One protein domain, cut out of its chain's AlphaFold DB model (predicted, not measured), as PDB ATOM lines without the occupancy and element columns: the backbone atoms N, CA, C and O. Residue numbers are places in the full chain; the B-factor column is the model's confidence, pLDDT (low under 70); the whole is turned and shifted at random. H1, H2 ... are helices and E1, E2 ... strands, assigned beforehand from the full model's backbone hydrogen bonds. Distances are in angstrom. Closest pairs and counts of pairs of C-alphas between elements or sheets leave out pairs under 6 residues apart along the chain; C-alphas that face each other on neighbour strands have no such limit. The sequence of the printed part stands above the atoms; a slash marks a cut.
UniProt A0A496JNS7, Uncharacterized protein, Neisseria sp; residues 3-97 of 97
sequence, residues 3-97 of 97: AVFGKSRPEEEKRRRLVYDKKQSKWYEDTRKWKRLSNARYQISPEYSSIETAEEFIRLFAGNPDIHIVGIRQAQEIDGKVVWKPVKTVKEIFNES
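AT A GLANCE: This is residues 3 to 97 of the 97 residues of an uncharacterized protein of Neisseria sp (UniProt A0A496JNS7). The model falls into two lobes: a strongly twisted three-stranded sheet, E1 E4 E5, with H2 packed along one face, and a small loose lobe of H1 and the short hairpin E2 and E3. The chain leaves the sheet after E1 to make the small lobe and returns to the larger one through residues 30 to 50, a long stretch with no named element. The printed part has 95 residues, with three named helices and five named strands in the order E1 H1 E2 E3 H2 E4 E5 H3. Both sheets, E1 - E4 - E5 and E2 - E3, are antiparallel, and the class is mixed, helices and strands. The whole is loose, with a radius of gyration of the C-alphas of 15.5 A and spans of 41 by 36 by 23 A.

IN THESE COORDINATES: E1, residues 3 to 6, begins at C-alpha 3 at (-102.648, -67.624, -67.000). H1 is residues 10 to 16, E2 residues 18 to 21 and E3 residues 26 to 29. H2, residues 51 to 60, is 14.4 A long and begins at C-alpha 51 at (-103.693, -74.787, -71.124). E4, residues 69 to 78, is 25.1 A long, and E5, residues 81 to 89, 23.4 A. H3, residues 90 to 95, ends at C-alpha 95 at (-117.327, -73.046, -79.016).

HOW THE PARTS SIT: E1 and E5 are the edge strands of their sheet, and E4 is the inner strand. E1 and E4 are antiparallel at 131 degrees, with N 3 and O 73 within hydrogen-bond range at 2.8 A. E4 and E5 form a hairpin at 145 degrees, with N 76 and O 83 at 2.9 A. H2 is on this sheet at a height of 9.5 A, over E1 and E4, and runs along the strands, at 20 degrees to E4 on the local plane; its closest C-alphas to E1 are those of Ala 54 and Val 4, 6.2 A apart. H3 only grazes the sheet with residues 90 to 93. H2 and H3 are close but not clearly touching and about perpendicular at 89 degrees, with the C-alphas of Glu 55 and Ile 93 closest at 6.9 A. E2 and E3 form a hairpin at 143 degrees, with N 19 and O 28 at 2.9 A. H1 is apart from E3 and from H2, among others. Every O i to N i+4 pair is within hydrogen-bond range in H1, H2 and H3.

THE WHOLE: The C-alphas of Gln 24 and Ser 97 are the two farthest apart, at 45.2 A. The printed part has no cut. The link from E3 to H2, 21 residues, is long; within it residues 42 to 43 pair antiparallel with residues 5 to 6 of E1. The mean pLDDT of the printed part is 76.5, and residues 8 to 40 and 96 to 97 are under 70.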
ATOM      1  N   ALA A   3    -101.813 -68.254 -68.011       91.94
ATOM      2  CA  ALA A   3    -102.648 -67.624 -67.000       91.94
ATOM      3  C   ALA A   3    -103.933 -67.097 -67.626       91.94
ATOM      4  O   ALA A   3    -103.976 -66.724 -68.804       91.94
ATOM      5  N   VAL A   4    -104.978 -67.027 -66.814       90.75
ATOM      6  CA  VAL A   4    -106.255 -66.439 -67.188       90.75
ATOM      7  C   VAL A   4    -106.207 -64.951 -66.886       90.75
ATOM      8  O   VAL A   4    -105.865 -64.511 -65.785       90.75
ATOM      9  N   PHE A   5    -106.562 -64.161 -67.893       89.88
ATOM     10  CA  PHE A   5    -106.630 -62.715 -67.789       89.88
ATOM     11  C   PHE A   5    -108.081 -62.259 -67.791       89.88
ATOM     12  O   PHE A   5    -108.919 -62.765 -68.545       89.88
ATOM     13  N   GLY A   6    -108.350 -61.254 -66.967       86.62
ATOM     14  CA  GLY A   6    -109.624 -60.560 -66.888       86.62
ATOM     15  C   GLY A   6    -109.505 -59.082 -67.244       86.62
ATOM     16  O   GLY A   6    -108.423 -58.555 -67.518       86.62
ATOM     17  N   LYS A   7    -110.652 -58.412 -67.249       82.19
ATOM     18  CA  LYS A   7    -110.778 -56.953 -67.293       82.19
ATOM     19  C   LYS A   7    -111.818 -56.538 -66.275       82.19
ATOM     20  O   LYS A   7    -112.850 -57.183 -66.193       82.19
ATOM     21  N   SER A   8    -111.597 -55.427 -65.588       69.25
ATOM     22  CA  SER A   8    -112.612 -54.923 -64.673       69.25
ATOM     23  C   SER A   8    -113.743 -54.289 -65.477       69.25
ATOM     24  O   SER A   8    -113.493 -53.595 -66.472       69.25
ATOM     25  N   ARG A   9    -114.987 -54.568 -65.086       65.94
ATOM     26  CA  ARG A   9    -116.169 -53.902 -65.641       65.94
ATOM     27  C   ARG A   9    -116.622 -52.776 -64.715       65.94
ATOM     28  O   ARG A   9    -116.583 -52.962 -63.501       65.94
ATOM     29  N   PRO A  10    -117.179 -51.677 -65.249       62.78
ATOM     30  CA  PRO A  10    -117.771 -50.632 -64.419       62.78
ATOM     31  C   PRO A  10    -118.809 -51.161 -63.416       62.78
ATOM     32  O   PRO A  10    -118.927 -50.633 -62.318       62.78
ATOM     33  N   GLU A  11    -119.565 -52.209 -63.758       64.00
ATOM     34  CA  GLU A  11    -120.541 -52.838 -62.857       64.00
ATOM     35  C   GLU A  11    -119.898 -53.685 -61.745       64.00
ATOM     36  O   GLU A  11    -120.485 -53.829 -60.673       64.00
ATOM     37  N   GLU A  12    -118.715 -54.251 -61.992       60.94
ATOM     38  CA  GLU A  12    -117.900 -54.967 -61.000       60.94
ATOM     39  C   GLU A  12    -117.261 -53.959 -60.034       60.94
ATOM     40  O   GLU A  12    -117.360 -54.111 -58.818       60.94
ATOM     41  N   GLU A  13    -116.702 -52.867 -60.567       59.69
ATOM     42  CA  GLU A  13    -116.145 -51.760 -59.779       59.69
ATOM     43  C   GLU A  13    -117.219 -51.120 -58.880       59.69
ATOM     44  O   GLU A  13    -117.004 -50.935 -57.682       59.69
ATOM     45  N   LYS A  14    -118.426 -50.879 -59.417       61.22
ATOM     46  CA  LYS A  14    -119.578 -50.359 -58.654       61.22
ATOM     47  C   LYS A  14    -120.035 -51.284 -57.523       61.22
ATOM     48  O   LYS A  14    -120.507 -50.787 -56.501       61.22
ATOM     49  N   ARG A  15    -119.940 -52.606 -57.704       61.22
ATOM     50  CA  ARG A  15    -120.286 -53.594 -56.667       61.22
ATOM     51  C   ARG A  15    -119.220 -53.696 -55.593       61.22
ATOM     52  O   ARG A  15    -119.568 -53.859 -54.428       61.22
ATOM     53  N   ARG A  16    -117.944 -53.575 -55.969       60.09
ATOM     54  CA  ARG A  16    -116.845 -53.785 -55.028       60.09
ATOM     55  C   ARG A  16    -116.809 -52.757 -53.914       60.09
ATOM     56  O   ARG A  16    -116.419 -53.172 -52.835       60.09
ATOM     57  N   ARG A  17    -117.245 -51.501 -54.137       61.78
ATOM     58  CA  ARG A  17    -117.366 -50.365 -53.177       61.78
ATOM     59  C   ARG A  17    -116.190 -50.124 -52.221       61.78
ATOM     60  O   ARG A  17    -116.198 -49.118 -51.533       61.78
ATOM     61  N   LEU A  18    -115.197 -50.998 -52.167       58.44
ATOM     62  CA  LEU A  18    -114.150 -51.102 -51.181       58.44
ATOM     63  C   LEU A  18    -112.854 -51.413 -51.927       58.44
ATOM     64  O   LEU A  18    -112.761 -52.415 -52.639       58.44
ATOM     65  N   VAL A  19    -111.841 -50.570 -51.758       60.12
ATOM     66  CA  VAL A  19    -110.491 -50.827 -52.266       60.12
ATOM     67  C   VAL A  19    -109.572 -51.130 -51.096       60.12
ATOM     68  O   VAL A  19    -109.581 -50.431 -50.082       60.12
ATOM     69  N   TYR A  20    -108.763 -52.176 -51.247       53.22
ATOM     70  CA  TYR A  20    -107.761 -52.559 -50.263       53.22
ATOM     71  C   TYR A  20    -106.494 -51.704 -50.414       53.22
ATOM     72  O   TYR A  20    -105.830 -51.734 -51.454       53.22
ATOM     73  N   ASP A  21    -106.143 -50.943 -49.377       62.09
ATOM     74  CA  ASP A  21    -104.867 -50.232 -49.295       62.09
ATOM     75  C   ASP A  21    -103.800 -51.172 -48.721       62.09
ATOM     76  O   ASP A  21    -103.813 -51.492 -47.534       62.09
ATOM     77  N   LYS A  22    -102.844 -51.586 -49.559       51.62
ATOM     78  CA  LYS A  22    -101.732 -52.463 -49.156       51.62
ATOM     79  C   LYS A  22    -100.742 -51.809 -48.186       51.62
ATOM     80  O   LYS A  22    -100.019 -52.528 -47.512       51.62
ATOM     81  N   LYS A  23    -100.670 -50.475 -48.124       63.19
ATOM     82  CA  LYS A  23     -99.786 -49.767 -47.181       63.19
ATOM     83  C   LYS A  23    -100.375 -49.741 -45.777       63.19
ATOM     84  O   LYS A  23     -99.633 -49.757 -44.804       63.19
ATOM     85  N   GLN A  24    -101.701 -49.680 -45.689       68.94
ATOM     86  CA  GLN A  24    -102.425 -49.580 -44.420       68.94
ATOM     87  C   GLN A  24    -103.103 -50.890 -44.011       68.94
ATOM     88  O   GLN A  24    -103.654 -50.970 -42.917       68.94
ATOM     89  N   SER A  25    -103.082 -51.901 -44.882       68.19
ATOM     90  CA  SER A  25    -103.765 -53.188 -44.720       68.19
ATOM     91  C   SER A  25    -105.250 -53.045 -44.361       68.19
ATOM     92  O   SER A  25    -105.796 -53.842 -43.599       68.19
ATOM     93  N   LYS A  26    -105.912 -52.015 -44.900       61.41
ATOM     94  CA  LYS A  26    -107.299 -51.646 -44.583       61.41
ATOM     95  C   LYS A  26    -108.142 -51.517 -45.847       61.41
ATOM     96  O   LYS A  26    -107.648 -51.137 -46.907       61.41
ATOM     97  N   TRP A  27    -109.426 -51.831 -45.708       57.34
ATOM     98  CA  TRP A  27    -110.439 -51.640 -46.745       57.34
ATOM     99  C   TRP A  27    -111.068 -50.252 -46.607       57.34
ATOM    100  O   TRP A  27    -111.472 -49.871 -45.510       57.34
ATOM    101  N   TYR A  28    -111.158 -49.511 -47.711       59.19
ATOM    102  CA  TYR A  28    -111.744 -48.166 -47.755       59.19
ATOM    103  C   TYR A  28    -112.890 -48.116 -48.737       59.19
ATOM    104  O   TYR A  28    -112.736 -48.643 -49.836       59.19
ATOM    105  N   GLU A  29    -113.972 -47.415 -48.389       64.69
ATOM    106  CA  GLU A  29    -115.009 -47.090 -49.362       64.69
ATOM    107  C   GLU A  29    -114.396 -46.307 -50.526       64.69
ATOM    108  O   GLU A  29    -113.643 -45.346 -50.322       64.69
ATOM    109  N   ASP A  30    -114.651 -46.769 -51.748       62.97
ATOM    110  CA  ASP A  30    -114.016 -46.237 -52.944       62.97
ATOM    111  C   ASP A  30    -114.637 -44.885 -53.325       62.97
ATOM    112  O   ASP A  30    -115.442 -44.750 -54.240       62.97
ATOM    113  N   THR A  31    -114.264 -43.849 -52.572       57.09
ATOM    114  CA  THR A  31    -114.685 -42.438 -52.733       57.09
ATOM    115  C   THR A  31    -113.931 -41.713 -53.851       57.09
ATOM    116  O   THR A  31    -114.105 -40.523 -54.132       57.09
ATOM    117  N   ARG A  32    -113.059 -42.457 -54.513       52.38
ATOM    118  CA  ARG A  32    -112.211 -42.056 -55.611       52.38
ATOM    119  C   ARG A  32    -113.068 -41.798 -56.860       52.38
ATOM    120  O   ARG A  32    -113.481 -42.721 -57.544       52.38
ATOM    121  N   LYS A  33    -113.238 -40.521 -57.242       42.28
ATOM    122  CA  LYS A  33    -113.732 -40.079 -58.574       42.28
ATOM    123  C   LYS A  33    -112.770 -40.453 -59.730       42.28
ATOM    124  O   LYS A  33    -112.332 -39.580 -60.478       42.28
ATOM    125  N   TRP A  34    -112.326 -41.706 -59.834       41.09
ATOM    126  CA  TRP A  34    -111.163 -42.052 -60.652       41.09
ATOM    127  C   TRP A  34    -111.545 -42.366 -62.096       41.09
ATOM    128  O   TRP A  34    -112.552 -43.003 -62.402       41.09
ATOM    129  N   LYS A  35    -110.702 -41.851 -62.995       41.06
ATOM    130  CA  LYS A  35    -110.683 -42.126 -64.432       41.06
ATOM    131  C   LYS A  35    -110.695 -43.644 -64.635       41.06
ATOM    132  O   LYS A  35    -109.815 -44.317 -64.102       41.06
ATOM    133  N   ARG A  36    -111.662 -44.139 -65.421       40.47
ATOM    134  CA  ARG A  36    -111.763 -45.532 -65.900       40.47
ATOM    135  C   ARG A  36    -110.363 -46.110 -66.110       40.47
ATOM    136  O   ARG A  36    -109.625 -45.566 -66.935       40.47
ATOM    137  N   LEU A  37    -110.006 -47.194 -65.416       44.56
ATOM    138  CA  LEU A  37    -108.818 -47.969 -65.769       44.56
ATOM    139  C   LEU A  37    -109.064 -48.537 -67.166       44.56
ATOM    140  O   LEU A  37    -109.793 -49.501 -67.385       44.56
ATOM    141  N   SER A  38    -108.535 -47.819 -68.147       45.66
ATOM    142  CA  SER A  38    -108.805 -47.987 -69.561       45.66
ATOM    143  C   SER A  38    -108.394 -49.381 -70.009       45.66
ATOM    144  O   SER A  38    -107.214 -49.621 -70.228       45.66
ATOM    145  N   ASN A  39    -109.343 -50.302 -70.191       52.97
ATOM    146  CA  ASN A  39    -109.138 -51.553 -70.932       52.97
ATOM    147  C   ASN A  39    -107.948 -52.443 -70.492       52.97
ATOM    148  O   ASN A  39    -107.604 -53.381 -71.223       52.97
ATOM    149  N   ALA A  40    -107.326 -52.177 -69.341       60.06
ATOM    150  CA  ALA A  40    -106.124 -52.862 -68.900       60.06
ATOM    151  C   ALA A  40    -106.493 -54.291 -68.497       60.06
ATOM    152  O   ALA A  40    -107.415 -54.516 -67.715       60.06
ATOM    153  N   ARG A  41    -105.807 -55.263 -69.097       73.62
ATOM    154  CA  ARG A  41    -105.988 -56.679 -68.775       73.62
ATOM    155  C   ARG A  41    -105.060 -57.021 -67.619       73.62
ATOM    156  O   ARG A  41    -103.881 -56.687 -67.694       73.62
ATOM    157  N   TYR A  42    -105.574 -57.697 -66.601       78.94
ATOM    158  CA  TYR A  42    -104.784 -58.184 -65.471       78.94
ATOM    159  C   TYR A  42    -104.961 -59.690 -65.309       78.94
ATOM    160  O   TYR A  42    -105.978 -60.254 -65.716       78.94
ATOM    161  N   GLN A  43    -103.945 -60.333 -64.747       84.38
ATOM    162  CA  GLN A  43    -103.983 -61.745 -64.399       84.38
ATOM    163  C   GLN A  43    -104.910 -61.944 -63.194       84.38
ATOM    164  O   GLN A  43    -104.782 -61.233 -62.197       84.38
ATOM    165  N   ILE A  44    -105.853 -62.879 -63.305       82.31
ATOM    166  CA  ILE A  44    -106.829 -63.194 -62.244       82.31
ATOM    167  C   ILE A  44    -106.637 -64.584 -61.643       82.31
ATOM    168  O   ILE A  44    -107.162 -64.855 -60.567       82.31
ATOM    169  N   SER A  45    -105.894 -65.452 -62.325       81.69
ATOM    170  CA  SER A  45    -105.565 -66.796 -61.864       81.69
ATOM    171  C   SER A  45    -104.085 -66.901 -61.494       81.69
ATOM    172  O   SER A  45    -103.276 -66.106 -61.987       81.69
ATOM    173  N   PRO A  46    -103.684 -67.909 -60.703       83.69
ATOM    174  CA  PRO A  46    -102.285 -68.308 -60.653       83.69
ATOM    175  C   PRO A  46    -101.781 -68.726 -62.041       83.69
ATOM    176  O   PRO A  46    -102.535 -68.846 -63.014       83.69
ATOM    177  N   GLU A  47    -100.476 -68.917 -62.112       89.44
ATOM    178  CA  GLU A  47     -99.802 -69.455 -63.276       89.44
ATOM    179  C   GLU A  47    -100.037 -70.966 -63.374       89.44
ATOM    180  O   GLU A  47     -99.811 -71.714 -62.424       89.44
ATOM    181  N   TYR A  48    -100.479 -71.410 -64.541       88.06
ATOM    182  CA  TYR A  48    -100.743 -72.801 -64.862       88.06
ATOM    183  C   TYR A  48     -99.623 -73.381 -65.720       88.06
ATOM    184  O   TYR A  48     -99.084 -72.731 -66.625       88.06
ATOM    185  N   SER A  49     -99.278 -74.638 -65.460       86.00
ATOM    186  CA  SER A  49     -98.331 -75.387 -66.285       86.00
ATOM    187  C   SER A  49     -98.919 -75.740 -67.655       86.00
ATOM    188  O   SER A  49     -98.168 -75.784 -68.629       86.00
ATOM    189  N   SER A  50    -100.243 -75.914 -67.751       92.25
ATOM    190  CA  SER A  50    -100.945 -76.391 -68.947       92.25
ATOM    191  C   SER A  50    -102.104 -75.469 -69.364       92.25
ATOM    192  O   SER A  50    -102.546 -74.624 -68.583       92.25
ATOM    193  N   ILE A  51    -102.570 -75.589 -70.612       92.62
ATOM    194  CA  ILE A  51    -103.693 -74.787 -71.124       92.62
ATOM    195  C   ILE A  51    -105.039 -75.334 -70.637       92.62
ATOM    196  O   ILE A  51    -105.940 -74.560 -70.338       92.62
ATOM    197  N   GLU A  52    -105.142 -76.649 -70.467       93.69
ATOM    198  CA  GLU A  52    -106.351 -77.369 -70.059       93.69
ATOM    199  C   GLU A  52    -106.803 -76.924 -68.665       93.69
ATOM    200  O   GLU A  52    -107.968 -76.611 -68.453       93.69
ATOM    201  N   THR A  53    -105.861 -76.787 -67.727       92.50
ATOM    202  CA  THR A  53    -106.145 -76.282 -66.372       92.50
ATOM    203  C   THR A  53    -106.605 -74.820 -66.373       92.50
ATOM    204  O   THR A  53    -107.461 -74.430 -65.576       92.50
ATOM    205  N   ALA A  54    -106.093 -74.008 -67.302       92.38
ATOM    206  CA  ALA A  54    -106.561 -72.641 -67.496       92.38
ATOM    207  C   ALA A  54    -107.971 -72.600 -68.120       92.38
ATOM    208  O   ALA A  54    -108.779 -71.755 -67.738       92.38
ATOM    209  N   GLU A  55    -108.296 -73.511 -69.040       94.00
ATOM    210  CA  GLU A  55    -109.649 -73.662 -69.595       94.00
ATOM    211  C   GLU A  55    -110.649 -74.134 -68.534       94.00
ATOM    212  O   GLU A  55    -111.747 -73.583 -68.441       94.00
ATOM    213  N   GLU A  56    -110.260 -75.086 -67.685       91.69
ATOM    214  CA  GLU A  56    -111.078 -75.574 -66.571       91.69
ATOM    215  C   GLU A  56    -111.427 -74.448 -65.594       91.69
ATOM    216  O   GLU A  56    -112.591 -74.288 -65.225       91.69
ATOM    217  N   PHE A  57    -110.455 -73.595 -65.250       90.06
ATOM    218  CA  PHE A  57    -110.709 -72.399 -64.445       90.06
ATOM    219  C   PHE A  57    -111.755 -71.490 -65.104       90.06
ATOM    220  O   PHE A  57    -112.682 -71.018 -64.449       90.06
ATOM    221  N   ILE A  58    -111.648 -71.252 -66.414       90.06
ATOM    222  CA  ILE A  58    -112.608 -70.409 -67.141       90.06
ATOM    223  C   ILE A  58    -114.011 -71.016 -67.113       90.06
ATOM    224  O   ILE A  58    -114.981 -70.281 -66.925       90.06
ATOM    225  N   ARG A  59    -114.126 -72.339 -67.262       89.88
ATOM    226  CA  ARG A  59    -115.405 -73.056 -67.172       89.88
ATOM    227  C   ARG A  59    -115.993 -72.994 -65.760       89.88
ATOM    228  O   ARG A  59    -117.183 -72.734 -65.626       89.88
ATOM    229  N   LEU A  60    -115.175 -73.147 -64.716       89.25
ATOM    230  CA  LEU A  60    -115.616 -73.066 -63.316       89.25
ATOM    231  C   LEU A  60    -116.188 -71.684 -62.966       89.25
ATOM    232  O   LEU A  60    -117.176 -71.571 -62.247       89.25
ATOM    233  N   PHE A  61    -115.570 -70.626 -63.485       81.75
ATOM    234  CA  PHE A  61    -115.994 -69.245 -63.251       81.75
ATOM    235  C   PHE A  61    -116.950 -68.711 -64.329       81.75
ATOM    236  O   PHE A  61    -117.272 -67.517 -64.340       81.75
ATOM    237  N   ALA A  62    -117.438 -69.579 -65.221       82.75
ATOM    238  CA  ALA A  62    -118.433 -69.223 -66.220       82.75
ATOM    239  C   ALA A  62    -119.709 -68.715 -65.533       82.75
ATOM    240  O   ALA A  62    -120.271 -69.367 -64.657       82.75
ATOM    241  N   GLY A  63    -120.168 -67.524 -65.916       76.69
ATOM    242  CA  GLY A  63    -121.364 -66.919 -65.327       76.69
ATOM    243  C   GLY A  63    -121.145 -66.228 -63.977       76.69
ATOM    244  O   GLY A  63    -122.099 -65.656 -63.453       76.69
ATOM    245  N   ASN A  64    -119.919 -66.193 -63.435       78.88
ATOM    246  CA  ASN A  64    -119.633 -65.380 -62.256       78.88
ATOM    247  C   ASN A  64    -119.779 -63.884 -62.611       78.88
ATOM    248  O   ASN A  64    -119.035 -63.372 -63.455       78.88
ATOM    249  N   PRO A  65    -120.715 -63.150 -61.987       71.25
ATOM    250  CA  PRO A  65    -120.999 -61.779 -62.385       71.25
ATOM    251  C   PRO A  65    -119.916 -60.794 -61.920       71.25
ATOM    252  O   PRO A  65    -119.905 -59.662 -62.399       71.25
ATOM    253  N   ASP A  66    -119.049 -61.176 -60.980       70.94
ATOM    254  CA  ASP A  66    -117.982 -60.349 -60.395       70.94
ATOM    255  C   ASP A  66    -116.608 -60.576 -61.041       70.94
ATOM    256  O   ASP A  66    -115.624 -59.959 -60.628       70.94
ATOM    257  N   ILE A  67    -116.518 -61.470 -62.030       75.31
ATOM    258  CA  ILE A  67    -115.271 -61.779 -62.728       75.31
ATOM    259  C   ILE A  67    -115.519 -61.721 -64.227       75.31
ATOM    260  O   ILE A  67    -116.159 -62.590 -64.814       75.31
ATOM    261  N   HIS A  68    -114.947 -60.715 -64.884       83.38
ATOM    262  CA  HIS A  68    -114.963 -60.668 -66.336       83.38
ATOM    263  C   HIS A  68    -113.664 -61.213 -66.932       83.38
ATOM    264  O   HIS A  68    -112.664 -60.513 -67.099       83.38
ATOM    265  N   ILE A  69    -113.720 -62.491 -67.296       87.31
ATOM    266  CA  ILE A  69    -112.657 -63.202 -68.000       87.31
ATOM    267  C   ILE A  69    -112.605 -62.751 -69.464       87.31
ATOM    268  O   ILE A  69    -113.639 -62.621 -70.122       87.31
ATOM    269  N   VAL A  70    -111.395 -62.537 -69.988       88.31
ATOM    270  CA  VAL A  70    -111.172 -62.216 -71.408       88.31
ATOM    271  C   VAL A  70    -110.438 -63.309 -72.183       88.31
ATOM    272  O   VAL A  70    -110.574 -63.358 -73.405       88.31
ATOM    273  N   GLY A  71    -109.698 -64.190 -71.508       91.25
ATOM    274  CA  GLY A  71    -109.070 -65.356 -72.132       91.25
ATOM    275  C   GLY A  71    -107.755 -65.767 -71.479       91.25
ATOM    276  O   GLY A  71    -107.345 -65.211 -70.459       91.25
ATOM    277  N   ILE A  72    -107.088 -66.729 -72.107       94.38
ATOM    278  CA  ILE A  72    -105.827 -67.321 -71.666       94.38
ATOM    279  C   ILE A  72    -104.663 -66.607 -72.349       94.38
ATOM    280  O   ILE A  72    -104.714 -66.268 -73.537       94.38
ATOM    281  N   ARG A  73    -103.591 -66.386 -71.591       94.69
ATOM    282  CA  ARG A  73    -102.309 -65.899 -72.095       94.69
ATOM    283  C   ARG A  73    -101.184 -66.853 -71.731       94.69
ATOM    284  O   ARG A  73    -101.238 -67.476 -70.681       94.69
ATOM    285  N   GLN A  74    -100.155 -66.911 -72.566       95.19
ATOM    286  CA  GLN A  74     -98.924 -67.655 -72.317       95.19
ATOM    287  C   GLN A  74     -97.792 -66.682 -71.999       95.19
ATOM    288  O   GLN A  74     -97.645 -65.654 -72.668       95.19
ATOM    289  N   ALA A  75     -97.001 -67.019 -70.986       93.38
ATOM    290  CA  ALA A  75     -95.749 -66.344 -70.692       93.38
ATOM    291  C   ALA A  75     -94.725 -66.684 -71.777       93.38
ATOM    292  O   ALA A  75     -94.477 -67.859 -72.058       93.38
ATOM    293  N   GLN A  76     -94.134 -65.655 -72.369       93.00
ATOM    294  CA  GLN A  76     -93.017 -65.767 -73.298       93.00
ATOM    295  C   GLN A  76     -91.883 -64.879 -72.811       93.00
ATOM    296  O   GLN A  76     -92.123 -63.737 -72.424       93.00
ATOM    297  N   GLU A  77     -90.661 -65.390 -72.840       92.62
ATOM    298  CA  GLU A  77     -89.482 -64.582 -72.557       92.62
ATOM    299  C   GLU A  77     -89.043 -63.867 -73.837       92.62
ATOM    300  O   GLU A  77     -88.771 -64.503 -74.854       92.62
ATOM    301  N   ILE A  78     -89.036 -62.536 -73.802       91.88
ATOM    302  CA  ILE A  78     -88.589 -61.673 -74.898       91.88
ATOM    303  C   ILE A  78     -87.620 -60.664 -74.292       91.88
ATOM    304  O   ILE A  78     -87.995 -59.935 -73.372       91.88
ATOM    305  N   ASP A  79     -86.378 -60.642 -74.775       91.06
ATOM    306  CA  ASP A  79     -85.312 -59.757 -74.282       91.06
ATOM    307  C   ASP A  79     -85.141 -59.810 -72.747       91.06
ATOM    308  O   ASP A  79     -85.026 -58.782 -72.074       91.06
ATOM    309  N   GLY A  80     -85.201 -61.018 -72.168       91.06
ATOM    310  CA  GLY A  80     -85.088 -61.249 -70.721       91.06
ATOM    311  C   GLY A  80     -86.290 -60.771 -69.895       91.06
ATOM    312  O   GLY A  80     -86.208 -60.690 -68.669       91.06
ATOM    313  N   LYS A  81     -87.413 -60.425 -70.537       89.44
ATOM    314  CA  LYS A  81     -88.657 -60.008 -69.877       89.44
ATOM    315  C   LYS A  81     -89.784 -60.981 -70.184       89.44
ATOM    316  O   LYS A  81     -89.986 -61.379 -71.329       89.44
ATOM    317  N   VAL A  82     -90.584 -61.289 -69.167       87.50
ATOM    318  CA  VAL A  82     -91.803 -62.083 -69.342       87.50
ATOM    319  C   VAL A  82     -92.900 -61.216 -69.959       87.50
ATOM    320  O   VAL A  82     -93.365 -60.240 -69.369       87.50
ATOM    321  N   VAL A  83     -93.338 -61.598 -71.155       90.62
ATOM    322  CA  VAL A  83     -94.429 -60.977 -71.902       90.62
ATOM    323  C   VAL A  83     -95.584 -61.966 -72.028       90.62
ATOM    324  O   VAL A  83     -95.427 -63.079 -72.520       90.62
ATOM    325  N   TRP A  84     -96.781 -61.534 -71.635       90.56
ATOM    326  CA  TRP A  84     -97.995 -62.348 -71.711       90.56
ATOM    327  C   TRP A  84     -98.703 -62.176 -73.055       90.56
ATOM    328  O   TRP A  84     -99.382 -61.166 -73.286       90.56
ATOM    329  N   LYS A  85     -98.593 -63.175 -73.933       92.38
ATOM    330  CA  LYS A  85     -99.240 -63.177 -75.254       92.38
ATOM    331  C   LYS A  85    -100.593 -63.896 -75.209       92.38
ATOM    332  O   LYS A  85    -100.709 -64.893 -74.506       92.38
ATOM    333  N   PRO A  86    -101.631 -63.393 -75.903       92.06
ATOM    334  CA  PRO A  86    -102.929 -64.068 -75.974       92.06
ATOM    335  C   PRO A  86    -102.817 -65.421 -76.684       92.06
ATOM    336  O   PRO A  86    -102.092 -65.523 -77.667       92.06
ATOM    337  N   VAL A  87    -103.545 -66.419 -76.180       93.31
ATOM    338  CA  VAL A  87    -103.564 -67.790 -76.721       93.31
ATOM    339  C   VAL A  87    -104.967 -68.180 -77.163       93.31
ATOM    340  O   VAL A  87    -105.169 -68.479 -78.329       93.31
ATOM    341  N   LYS A  88    -105.934 -68.127 -76.240       92.31
ATOM    342  CA  LYS A  88    -107.345 -68.420 -76.506       92.31
ATOM    343  C   LYS A  88    -108.236 -67.367 -75.875       92.31
ATOM    344  O   LYS A  88    -107.998 -66.919 -74.750       92.31
ATOM    345  N   THR A  89    -109.279 -66.973 -76.585       90.88
ATOM    346  CA  THR A  89    -110.366 -66.153 -76.054       90.88
ATOM    347  C   THR A  89    -111.436 -67.028 -75.415       90.88
ATOM    348  O   THR A  89    -111.565 -68.213 -75.701       90.88
ATOM    349  N   VAL A  90    -112.262 -66.416 -74.568       87.00
ATOM    350  CA  VAL A  90    -113.399 -67.101 -73.937       87.00
ATOM    351  C   VAL A  90    -114.363 -67.698 -74.975       87.00
ATOM    352  O   VAL A  90    -114.904 -68.773 -74.753       87.00
ATOM    353  N   LYS A  91    -114.556 -67.030 -76.122       87.25
ATOM    354  CA  LYS A  91    -115.446 -67.522 -77.186       87.25
ATOM    355  C   LYS A  91    -114.940 -68.823 -77.805       87.25
ATOM    356  O   LYS A  91    -115.737 -69.718 -78.035       87.25
ATOM    357  N   GLU A  92    -113.638 -68.912 -78.065       85.94
ATOM    358  CA  GLU A  92    -113.023 -70.120 -78.632       85.94
ATOM    359  C   GLU A  92    -113.196 -71.309 -77.681       85.94
ATOM    360  O   GLU A  92    -113.642 -72.366 -78.101       85.94
ATOM    361  N   ILE A  93    -112.981 -71.095 -76.380       85.31
ATOM    362  CA  ILE A  93    -113.070 -72.151 -75.358       85.31
ATOM    363  C   ILE A  93    -114.493 -72.723 -75.224       85.31
ATOM    364  O   ILE A  93    -114.653 -73.922 -75.011       85.31
ATOM    365  N   PHE A  94    -115.528 -71.883 -75.336       82.81
ATOM    366  CA  PHE A  94    -116.927 -72.329 -75.243       82.81
ATOM    367  C   PHE A  94    -117.507 -72.851 -76.563       82.81
ATOM    368  O   PHE A  94    -118.508 -73.554 -76.527       82.81
ATOM    369  N   ASN A  95    -116.901 -72.528 -77.710       81.50
ATOM    370  CA  ASN A  95    -117.327 -73.046 -79.016       81.50
ATOM    371  C   ASN A  95    -116.700 -74.411 -79.357       81.50
ATOM    372  O   ASN A  95    -117.163 -75.071 -80.280       81.50
ATOM    373  N   GLU A  96    -115.643 -74.816 -78.650       63.00
ATOM    374  CA  GLU A  96    -114.984 -76.124 -78.794       63.00
ATOM    375  C   GLU A  96    -115.645 -77.240 -77.953       63.00
ATOM    376  O   GLU A  96    -115.129 -78.355 -77.916       63.00
ATOM    377  N   SER A  97    -116.747 -76.946 -77.245       54.25
ATOM    378  CA  SER A  97    -117.449 -77.875 -76.337       54.25
ATOM    379  C   SER A  97    -118.748 -78.417 -76.923       54.25
ATOM    380  O   SER A  97    -119.442 -77.645 -77.620       54.25
TER     381      SER A  97